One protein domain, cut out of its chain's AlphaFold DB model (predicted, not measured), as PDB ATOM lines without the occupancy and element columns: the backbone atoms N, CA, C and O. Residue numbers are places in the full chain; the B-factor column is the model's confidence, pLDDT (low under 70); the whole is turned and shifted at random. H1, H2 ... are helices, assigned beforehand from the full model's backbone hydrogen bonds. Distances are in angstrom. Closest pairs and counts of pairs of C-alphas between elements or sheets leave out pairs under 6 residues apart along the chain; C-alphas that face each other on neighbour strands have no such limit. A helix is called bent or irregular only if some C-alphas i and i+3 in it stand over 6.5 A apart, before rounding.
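What this domain is: This is residues 10 to 78 of the 82 residues of an uncharacterized protein of Coleofasciculus chthonoplastes PCC 7420 (UniProt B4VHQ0). An open, drawn-out chain of four helices: H1 and H2 lie at one end without touching any helix, residues 32 to 39 and then H3 lead from there to the other end, and H4 packs on residues 49 to 53 of H3 at a steep angle. The printed part has 69 residues with four named helices in the order H1, H2, H3, H4 and no named strand; the class is all helix. The whole is extended, with a radius of gyration of the C-alphas of 17.8 A and spans of 43 by 32 by 19 A.

How they stand to each other: H1, residues 10 to 22, and H2, residues 26 to 31, are apart, though a tight link of 3 residues joins them. H3, residues 40 to 53, is apart from both. H4, residues 62 to 76, touches H3, with 6 pairs of C-alphas within 8 A; the closest are those of Ile 49 and Arg 72, 6.4 A apart. H3 touches H4 with residues 49 to 53 alone, and H4 touches H3 with residues 68 to 73 alone. Their lines stand at a steep tilt of 57 degrees, opposite ways. H4 is apart from H1 and H2. Every O i to N i+4 pair is within hydrogen-bond range in H2, against 7 of 9 in H1, 8 of 10 in H3 and 9 of 11 in H4.

Where its parts are: H1 begins at C-alpha 10 (-1.395, 36.755, -57.658) and is 19.4 A long; it is irregular, with C-alphas 18 and 21 8.0 A apart. H2 is 8.6 A long. H3 begins at C-alpha 40 (8.905, 26.347, -35.821) and is 19.9 A long. H4 is 22.1 A long and ends at C-alpha 76 (15.238, 32.624, -21.597); it is only just irregular, with C-alphas 63 and 66 6.8 A apart.

The domain as a whole: The C-alphas farthest apart, of Glu 32 and Gly 57, are 46.8 A apart. Residues 10 to 25, 38 to 44 and 54 to 59 stand free. The printed part has no cut, and no link is long. No printed residue is under 70 in pLDDT.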
ATOM      1  N   ASN A  10      -2.124  35.698 -56.944       84.44
ATOM      2  CA  ASN A  10      -1.395  36.755 -57.658       84.44
ATOM      3  C   ASN A  10      -0.467  37.573 -56.746       84.44
ATOM      4  O   ASN A  10       0.652  37.891 -57.142       84.44
ATOM      5  N   ASN A  11      -0.879  37.850 -55.504       86.75
ATOM      6  CA  ASN A  11      -0.049  38.583 -54.540       86.75
ATOM      7  C   ASN A  11       1.178  37.773 -54.108       86.75
ATOM      8  O   ASN A  11       2.276  38.321 -54.022       86.75
ATOM      9  N   PHE A  12       1.011  36.468 -53.884       87.31
ATOM     10  CA  PHE A  12       2.115  35.584 -53.519       87.31
ATOM     11  C   PHE A  12       3.106  35.424 -54.676       87.31
ATOM     12  O   PHE A  12       4.309  35.589 -54.489       87.31
ATOM     13  N   ILE A  13       2.608  35.202 -55.894       90.25
ATOM     14  CA  ILE A  13       3.443  35.106 -57.098       90.25
ATOM     15  C   ILE A  13       4.183  36.426 -57.351       90.25
ATOM     16  O   ILE A  13       5.375  36.419 -57.660       90.25
ATOM     17  N   SER A  14       3.508  37.567 -57.191       91.25
ATOM     18  CA  SER A  14       4.126  38.891 -57.310       91.25
ATOM     19  C   SER A  14       5.224  39.096 -56.260       91.25
ATOM     20  O   SER A  14       6.331  39.522 -56.592       91.25
ATOM     21  N   TYR A  15       4.968  38.702 -55.010       91.12
ATOM     22  CA  TYR A  15       5.954  38.741 -53.932       91.12
ATOM     23  C   TYR A  15       7.184  37.880 -54.248       91.12
ATOM     24  O   TYR A  15       8.311  38.369 -54.153       91.12
ATOM     25  N   LEU A  16       6.989  36.628 -54.680       91.00
ATOM     26  CA  LEU A  16       8.089  35.744 -55.072       91.00
ATOM     27  C   LEU A  16       8.908  36.344 -56.217       91.00
ATOM     28  O   LEU A  16      10.134  36.391 -56.136       91.00
ATOM     29  N   ASN A  17       8.247  36.876 -57.246       92.31
ATOM     30  CA  ASN A  17       8.927  37.507 -58.377       92.31
ATOM     31  C   ASN A  17       9.737  38.738 -57.965       92.31
ATOM     32  O   ASN A  17      10.887  38.876 -58.386       92.31
ATOM     33  N   LYS A  18       9.166  39.605 -57.122       94.31
ATOM     34  CA  LYS A  18       9.826  40.811 -56.605       94.31
ATOM     35  C   LYS A  18      11.055  40.479 -55.759       94.31
ATOM     36  O   LYS A  18      12.018  41.238 -55.742       94.31
ATOM     37  N   HIS A  19      11.019  39.363 -55.037       92.56
ATOM     38  CA  HIS A  19      12.024  39.023 -54.035       92.56
ATOM     39  C   HIS A  19      12.943  37.862 -54.411       92.56
ATOM     40  O   HIS A  19      13.809  37.512 -53.616       92.56
ATOM     41  N   ARG A  20      12.828  37.305 -55.619       90.69
ATOM     42  CA  ARG A  20      13.621  36.154 -56.081       90.69
ATOM     43  C   ARG A  20      15.131  36.281 -55.850       90.69
ATOM     44  O   ARG A  20      15.770  35.295 -55.530       90.69
ATOM     45  N   GLN A  21      15.686  37.492 -55.954       91.88
ATOM     46  CA  GLN A  21      17.124  37.741 -55.787       91.88
ATOM     47  C   GLN A  21      17.624  37.557 -54.347       91.88
ATOM     48  O   GLN A  21      18.803  37.295 -54.151       91.88
ATOM     49  N   ARG A  22      16.748  37.692 -53.341       91.25
ATOM     50  CA  ARG A  22      17.094  37.488 -51.921       91.25
ATOM     51  C   ARG A  22      16.667  36.121 -51.382       91.25
ATOM     52  O   ARG A  22      16.922  35.827 -50.219       91.25
ATOM     53  N   LEU A  23      15.927  35.339 -52.170       88.56
ATOM     54  CA  LEU A  23      15.482  34.013 -51.759       88.56
ATOM     55  C   LEU A  23      16.632  33.027 -51.954       88.56
ATOM     56  O   LEU A  23      17.229  32.953 -53.024       88.56
ATOM     57  N   ILE A  24      16.934  32.283 -50.898       86.12
ATOM     58  CA  ILE A  24      17.974  31.256 -50.892       86.12
ATOM     59  C   ILE A  24      17.453  30.016 -51.630       86.12
ATOM     60  O   ILE A  24      16.244  29.766 -51.670       86.12
ATOM     61  N   ASN A  25      18.358  29.217 -52.197       88.62
ATOM     62  CA  ASN A  25      18.010  27.897 -52.708       88.62
ATOM     63  C   ASN A  25      17.713  26.934 -51.545       88.62
ATOM     64  O   ASN A  25      18.590  26.222 -51.058       88.62
ATOM     65  N   TYR A  26      16.453  26.922 -51.110       87.06
ATOM     66  CA  TYR A  26      15.984  26.070 -50.019       87.06
ATOM     67  C   TYR A  26      16.224  24.579 -50.280       87.06
ATOM     68  O   TYR A  26      16.523  23.850 -49.342       87.06
ATOM     69  N   GLN A  27      16.152  24.127 -51.534       88.12
ATOM     70  CA  GLN A  27      16.353  22.717 -51.868       88.12
ATOM     71  C   GLN A  27      17.773  22.263 -51.518       88.12
ATOM     72  O   GLN A  27      17.941  21.270 -50.812       88.12
ATOM     73  N   SER A  28      18.783  23.012 -51.965       89.44
ATOM     74  CA  SER A  28      20.185  22.707 -51.664       89.44
ATOM     75  C   SER A  28      20.456  22.768 -50.162       89.44
ATOM     76  O   SER A  28      21.031  21.843 -49.603       89.44
ATOM     77  N   TYR A  29      19.939  23.790 -49.474       90.06
ATOM     78  CA  TYR A  29      20.122  23.941 -48.026       90.06
ATOM     79  C   TYR A  29      19.482  22.801 -47.226       90.06
ATOM     80  O   TYR A  29      20.020  22.400 -46.195       90.06
ATOM     81  N   GLN A  30      18.359  22.259 -47.707       87.69
ATOM     82  CA  GLN A  30      17.711  21.107 -47.090       87.69
ATOM     83  C   GLN A  30      18.516  19.830 -47.322       87.69
ATOM     84  O   GLN A  30      18.688  19.037 -46.402       87.69
ATOM     85  N   GLN A  31      18.989  19.612 -48.550       90.00
ATOM     86  CA  GLN A  31      19.748  18.415 -48.916       90.00
ATOM     87  C   GLN A  31      21.096  18.361 -48.196       90.00
ATOM     88  O   GLN A  31      21.466  17.320 -47.664       90.00
ATOM     89  N   GLU A  32      21.784  19.496 -48.120       90.94
ATOM     90  CA  GLU A  32      23.079  19.643 -47.453       90.94
ATOM     91  C   GLU A  32      22.944  19.796 -45.925       90.94
ATOM     92  O   GLU A  32      23.950  19.882 -45.228       90.94
ATOM     93  N   GLN A  33      21.710  19.827 -45.394       85.44
ATOM     94  CA  GLN A  33      21.400  19.997 -43.965       85.44
ATOM     95  C   GLN A  33      22.115  21.205 -43.331       85.44
ATOM     96  O   GLN A  33      22.433  21.204 -42.143       85.44
ATOM     97  N   ILE A  34      22.345  22.263 -44.120       86.62
ATOM     98  CA  ILE A  34      23.084  23.458 -43.687       86.62
ATOM     99  C   ILE A  34      22.344  24.166 -42.550       86.62
ATOM    100  O   ILE A  34      22.956  24.668 -41.608       86.62
ATOM    101  N   CYS A  35      21.016  24.239 -42.639       81.38
ATOM    102  CA  CYS A  35      20.189  24.828 -41.599       81.38
ATOM    103  C   CYS A  35      18.789  24.211 -41.566       81.38
ATOM    104  O   CYS A  35      18.304  23.634 -42.539       81.38
ATOM    105  N   SER A  36      18.110  24.370 -40.429       81.50
ATOM    106  CA  SER A  36      16.695  24.029 -40.330       81.50
ATOM    107  C   SER A  36      15.863  25.053 -41.105       81.50
ATOM    108  O   SER A  36      15.861  26.237 -40.776       81.50
ATOM    109  N   ILE A  37      15.137  24.594 -42.127       84.19
ATOM    110  CA  ILE A  37      14.292  25.438 -42.998       84.19
ATOM    111  C   ILE A  37      12.894  25.683 -42.385       84.19
ATOM    112  O   ILE A  37      12.057  26.387 -42.945       84.19
ATOM    113  N   GLY A  38      12.627  25.145 -41.191       84.25
ATOM    114  CA  GLY A  38      11.358  25.332 -40.492       84.25
ATOM    115  C   GLY A  38      11.267  26.658 -39.731       84.25
ATOM    116  O   GLY A  38      12.193  27.054 -39.028       84.25
ATOM    117  N   SER A  39      10.095  27.300 -39.766       87.50
ATOM    118  CA  SER A  39       9.787  28.464 -38.920       87.50
ATOM    119  C   SER A  39       9.542  28.100 -37.451       87.50
ATOM    120  O   SER A  39       9.522  28.986 -36.598       87.50
ATOM    121  N   GLY A  40       9.375  26.812 -37.129       90.06
ATOM    122  CA  GLY A  40       8.905  26.347 -35.821       90.06
ATOM    123  C   GLY A  40       9.753  26.816 -34.635       90.06
ATOM    124  O   GLY A  40       9.198  27.204 -33.609       90.06
ATOM    125  N   ALA A  41      11.082  26.855 -34.775       89.69
ATOM    126  CA  ALA A  41      11.964  27.366 -33.724       89.69
ATOM    127  C   ALA A  41      11.734  28.866 -33.465       89.69
ATOM    128  O   ALA A  41      11.595  29.285 -32.315       89.69
ATOM    129  N   VAL A  42      11.614  29.661 -34.533       91.19
ATOM    130  CA  VAL A  42      11.359  31.108 -34.456       91.19
ATOM    131  C   VAL A  42       9.964  31.379 -33.890       91.19
ATOM    132  O   VAL A  42       9.812  32.173 -32.964       91.19
ATOM    133  N   GLU A  43       8.943  30.685 -34.389       94.62
ATOM    134  CA  GLU A  43       7.566  30.815 -33.905       94.62
ATOM    135  C   GLU A  43       7.434  30.416 -32.433       94.62
ATOM    136  O   GLU A  43       6.757  31.099 -31.661       94.62
ATOM    137  N   SER A  44       8.095  29.328 -32.026       93.00
ATOM    138  CA  SER A  44       8.139  28.886 -30.632       93.00
ATOM    139  C   SER A  44       8.814  29.929 -29.739       93.00
ATOM    140  O   SER A  44       8.253  30.301 -28.707       93.00
ATOM    141  N   ALA A  45       9.958  30.480 -30.156       92.31
ATOM    142  CA  ALA A  45      10.649  31.532 -29.411       92.31
ATOM    143  C   ALA A  45       9.767  32.782 -29.234       92.31
ATOM    144  O   ALA A  45       9.600  33.282 -28.119       92.31
ATOM    145  N   VAL A  46       9.111  33.239 -30.307       93.25
ATOM    146  CA  VAL A  46       8.175  34.376 -30.253       93.25
ATOM    147  C   VAL A  46       7.008  34.096 -29.301       93.25
ATOM    148  O   VAL A  46       6.618  34.985 -28.536       93.25
ATOM    149  N   LYS A  47       6.467  32.870 -29.288       92.44
ATOM    150  CA  LYS A  47       5.412  32.457 -28.343       92.44
ATOM    151  C   LYS A  47       5.904  32.488 -26.891       92.44
ATOM    152  O   LYS A  47       5.212  33.040 -26.035       92.44
ATOM    153  N   GLN A  48       7.101  31.974 -26.612       92.12
ATOM    154  CA  GLN A  48       7.678  31.945 -25.260       92.12
ATOM    155  C   GLN A  48       7.981  33.342 -24.694       92.12
ATOM    156  O   GLN A  48       7.793  33.583 -23.493       92.12
ATOM    157  N   ILE A  49       8.418  34.274 -25.547       92.44
ATOM    158  CA  ILE A  49       8.583  35.689 -25.187       92.44
ATOM    159  C   ILE A  49       7.206  36.314 -24.929       92.44
ATOM    160  O   ILE A  49       6.965  36.886 -23.862       92.44
ATOM    161  N   SER A  50       6.271  36.137 -25.869       90.19
ATOM    162  CA  SER A  50       4.927  36.724 -25.810       90.19
ATOM    163  C   SER A  50       4.133  36.296 -24.579       90.19
ATOM    164  O   SER A  50       3.357  37.097 -24.067       90.19
ATOM    165  N   HIS A  51       4.346  35.079 -24.071       89.00
ATOM    166  CA  HIS A  51       3.655  34.550 -22.892       89.00
ATOM    167  C   HIS A  51       3.752  35.469 -21.661       89.00
ATOM    168  O   HIS A  51       2.833  35.519 -20.850       89.00
ATOM    169  N   ARG A  52       4.858  36.211 -21.501       85.12
ATOM    170  CA  ARG A  52       5.019  37.170 -20.392       85.12
ATOM    171  C   ARG A  52       4.607  38.596 -20.743       85.12
ATOM    172  O   ARG A  52       4.179  39.323 -19.859       85.12
ATOM    173  N   VAL A  53       4.704  38.987 -22.010       86.38
ATOM    174  CA  VAL A  53       4.365  40.351 -22.448       86.38
ATOM    175  C   VAL A  53       2.852  40.534 -22.603       86.38
ATOM    176  O   VAL A  53       2.330  41.601 -22.293       86.38
ATOM    177  N   LYS A  54       2.137  39.490 -23.045       85.50
ATOM    178  CA  LYS A  54       0.690  39.497 -23.324       85.50
ATOM    179  C   LYS A  54      -0.147  38.920 -22.175       85.50
ATOM    180  O   LYS A  54      -1.151  38.255 -22.417       85.50
ATOM    181  N   LEU A  55       0.284  39.125 -20.932       84.38
ATOM    182  CA  LEU A  55      -0.490  38.709 -19.762       84.38
ATOM    183  C   LEU A  55      -1.814  39.482 -19.707       84.38
ATOM    184  O   LEU A  55      -1.863  40.679 -19.986       84.38
ATOM    185  N   THR A  56      -2.895  38.799 -19.340       82.62
ATOM    186  CA  THR A  56      -4.212  39.428 -19.195       82.62
ATOM    187  C   THR A  56      -4.157  40.519 -18.130       82.62
ATOM    188  O   THR A  56      -3.740  40.260 -17.004       82.62
ATOM    189  N   GLY A  57      -4.563  41.736 -18.494       84.00
ATOM    190  CA  GLY A  57      -4.524  42.906 -17.609       84.00
ATOM    191  C   GLY A  57      -3.172  43.625 -17.540       84.00
ATOM    192  O   GLY A  57      -3.092  44.675 -16.909       84.00
ATOM    193  N   ALA A  58      -2.124  43.126 -18.205       82.81
ATOM    194  CA  ALA A  58      -0.852  43.838 -18.276       82.81
ATOM    195  C   ALA A  58      -0.961  45.057 -19.203       82.81
ATOM    196  O   ALA A  58      -1.355  44.940 -20.366       82.81
ATOM    197  N   GLN A  59      -0.572  46.223 -18.692       84.62
ATOM    198  CA  GLN A  59      -0.387  47.443 -19.469       84.62
ATOM    199  C   GLN A  59       1.068  47.886 -19.338       84.62
ATOM    200  O   GLN A  59       1.631  47.879 -18.245       84.62
ATOM    201  N   TRP A  60       1.675  48.263 -20.458       85.81
ATOM    202  CA  TRP A  60       3.069  48.688 -20.510       85.81
ATOM    203  C   TRP A  60       3.140  50.106 -21.059       85.81
ATOM    204  O   TRP A  60       2.532  50.406 -22.088       85.81
ATOM    205  N   LEU A  61       3.926  50.962 -20.409       91.94
ATOM    206  CA  LEU A  61       4.363  52.209 -21.028       91.94
ATOM    207  C   LEU A  61       5.230  51.874 -22.240       91.94
ATOM    208  O   LEU A  61       6.055  50.957 -22.180       91.94
ATOM    209  N   LYS A  62       5.053  52.614 -23.338       90.25
ATOM    210  CA  LYS A  62       5.746  52.348 -24.604       90.25
ATOM    211  C   LYS A  62       7.266  52.348 -24.426       90.25
ATOM    212  O   LYS A  62       7.929  51.497 -25.015       90.25
ATOM    213  N   GLU A  63       7.803  53.239 -23.587       93.94
ATOM    214  CA  GLU A  63       9.238  53.275 -23.276       93.94
ATOM    215  C   GLU A  63       9.754  51.999 -22.591       93.94
ATOM    216  O   GLU A  63      10.888  51.588 -22.819       93.94
ATOM    217  N   ASN A  64       8.911  51.315 -21.813       90.62
ATOM    218  CA  ASN A  64       9.312  50.163 -21.006       90.62
ATOM    219  C   ASN A  64       9.190  48.828 -21.749       90.62
ATOM    220  O   ASN A  64       9.706  47.815 -21.273       90.62
ATOM    221  N   VAL A  65       8.553  48.812 -22.928       89.62
ATOM    222  CA  VAL A  65       8.372  47.595 -23.739       89.62
ATOM    223  C   VAL A  65       9.718  46.978 -24.128       89.62
ATOM    224  O   VAL A  65       9.880  45.761 -24.071       89.62
ATOM    225  N   VAL A  66      10.707  47.799 -24.490       91.50
ATOM    226  CA  VAL A  66      12.038  47.297 -24.869       91.50
ATOM    227  C   VAL A  66      12.738  46.653 -23.671       91.50
ATOM    228  O   VAL A  66      13.272  45.553 -23.804       91.50
ATOM    229  N   ASN A  67      12.659  47.274 -22.491       91.88
ATOM    230  CA  ASN A  67      13.298  46.774 -21.271       91.88
ATOM    231  C   ASN A  67      12.734  45.409 -20.848       91.88
ATOM    232  O   ASN A  67      13.496  44.486 -20.560       91.88
ATOM    233  N   ILE A  68      11.404  45.237 -20.862       90.69
ATOM    234  CA  ILE A  68      10.789  43.948 -20.502       90.69
ATOM    235  C   ILE A  68      11.109  42.851 -21.526       90.69
ATOM    236  O   ILE A  68      11.320  41.697 -21.147       90.69
ATOM    237  N   LEU A  69      11.196  43.197 -22.816       92.19
ATOM    238  CA  LEU A  69      11.611  42.257 -23.859       92.19
ATOM    239  C   LEU A  69      13.064  41.816 -23.661       92.19
ATOM    240  O   LEU A  69      13.333  40.617 -23.690       92.19
ATOM    241  N   GLN A  70      13.980  42.752 -23.405       92.56
ATOM    242  CA  GLN A  70      15.386  42.447 -23.135       92.56
ATOM    243  C   GLN A  70      15.543  41.554 -21.905       92.56
ATOM    244  O   GLN A  70      16.200  40.518 -21.989       92.56
ATOM    245  N   LEU A  71      14.879  41.897 -20.796       91.94
ATOM    246  CA  LEU A  71      14.879  41.080 -19.583       91.94
ATOM    247  C   LEU A  71      14.355  39.665 -19.858       91.94
ATOM    248  O   LEU A  71      14.939  38.681 -19.405       91.94
ATOM    249  N   ARG A  72      13.262  39.540 -20.624       92.31
ATOM    250  CA  ARG A  72      12.687  38.237 -20.976       92.31
ATOM    251  C   ARG A  72      13.633  37.413 -21.843       92.31
ATOM    252  O   ARG A  72      13.740  36.211 -21.615       92.31
ATOM    253  N   CYS A  73      14.311  38.038 -22.802       93.00
ATOM    254  CA  CYS A  73      15.323  37.380 -23.622       93.00
ATOM    255  C   CYS A  73      16.511  36.917 -22.771       93.00
ATOM    256  O   CYS A  73      16.876  35.749 -22.846       93.00
ATOM    257  N   ALA A  74      17.049  37.783 -21.908       93.81
ATOM    258  CA  ALA A  74      18.136  37.426 -20.996       93.81
ATOM    259  C   ALA A  74      17.751  36.247 -20.087       93.81
ATOM    260  O   ALA A  74      18.533  35.311 -19.928       93.81
ATOM    261  N   TYR A  75      16.521  36.239 -19.557       93.25
ATOM    262  CA  TYR A  75      15.991  35.125 -18.765       93.25
ATOM    263  C   TYR A  75      15.952  33.814 -19.559       93.25
ATOM    264  O   TYR A  75      16.449  32.796 -19.087       93.25
ATOM    265  N   LEU A  76      15.364  33.826 -20.762       92.31
ATOM    266  CA  LEU A  76      15.238  32.624 -21.597       92.31
ATOM    267  C   LEU A  76      16.600  32.099 -22.072       92.31
ATOM    268  O   LEU A  76      16.756  30.896 -22.251       92.31
ATOM    269  N   ASN A  77      17.580  32.990 -22.223       93.19
ATOM    270  CA  ASN A  77      18.954  32.650 -22.577       93.19
ATOM    271  C   ASN A  77      19.812  32.229 -21.368       93.19
ATOM    272  O   ASN A  77      20.995  31.952 -21.545       93.19
ATOM    273  N   GLY A  78      19.268  32.220 -20.143       92.75
ATOM    274  CA  GLY A  78      20.017  31.876 -18.927       92.75
ATOM    275  C   GLY A  78      21.052  32.924 -18.490       92.75
ATOM    276  O   GLY A  78      21.889  32.643 -17.643       92.75
TER     277      GLY A  78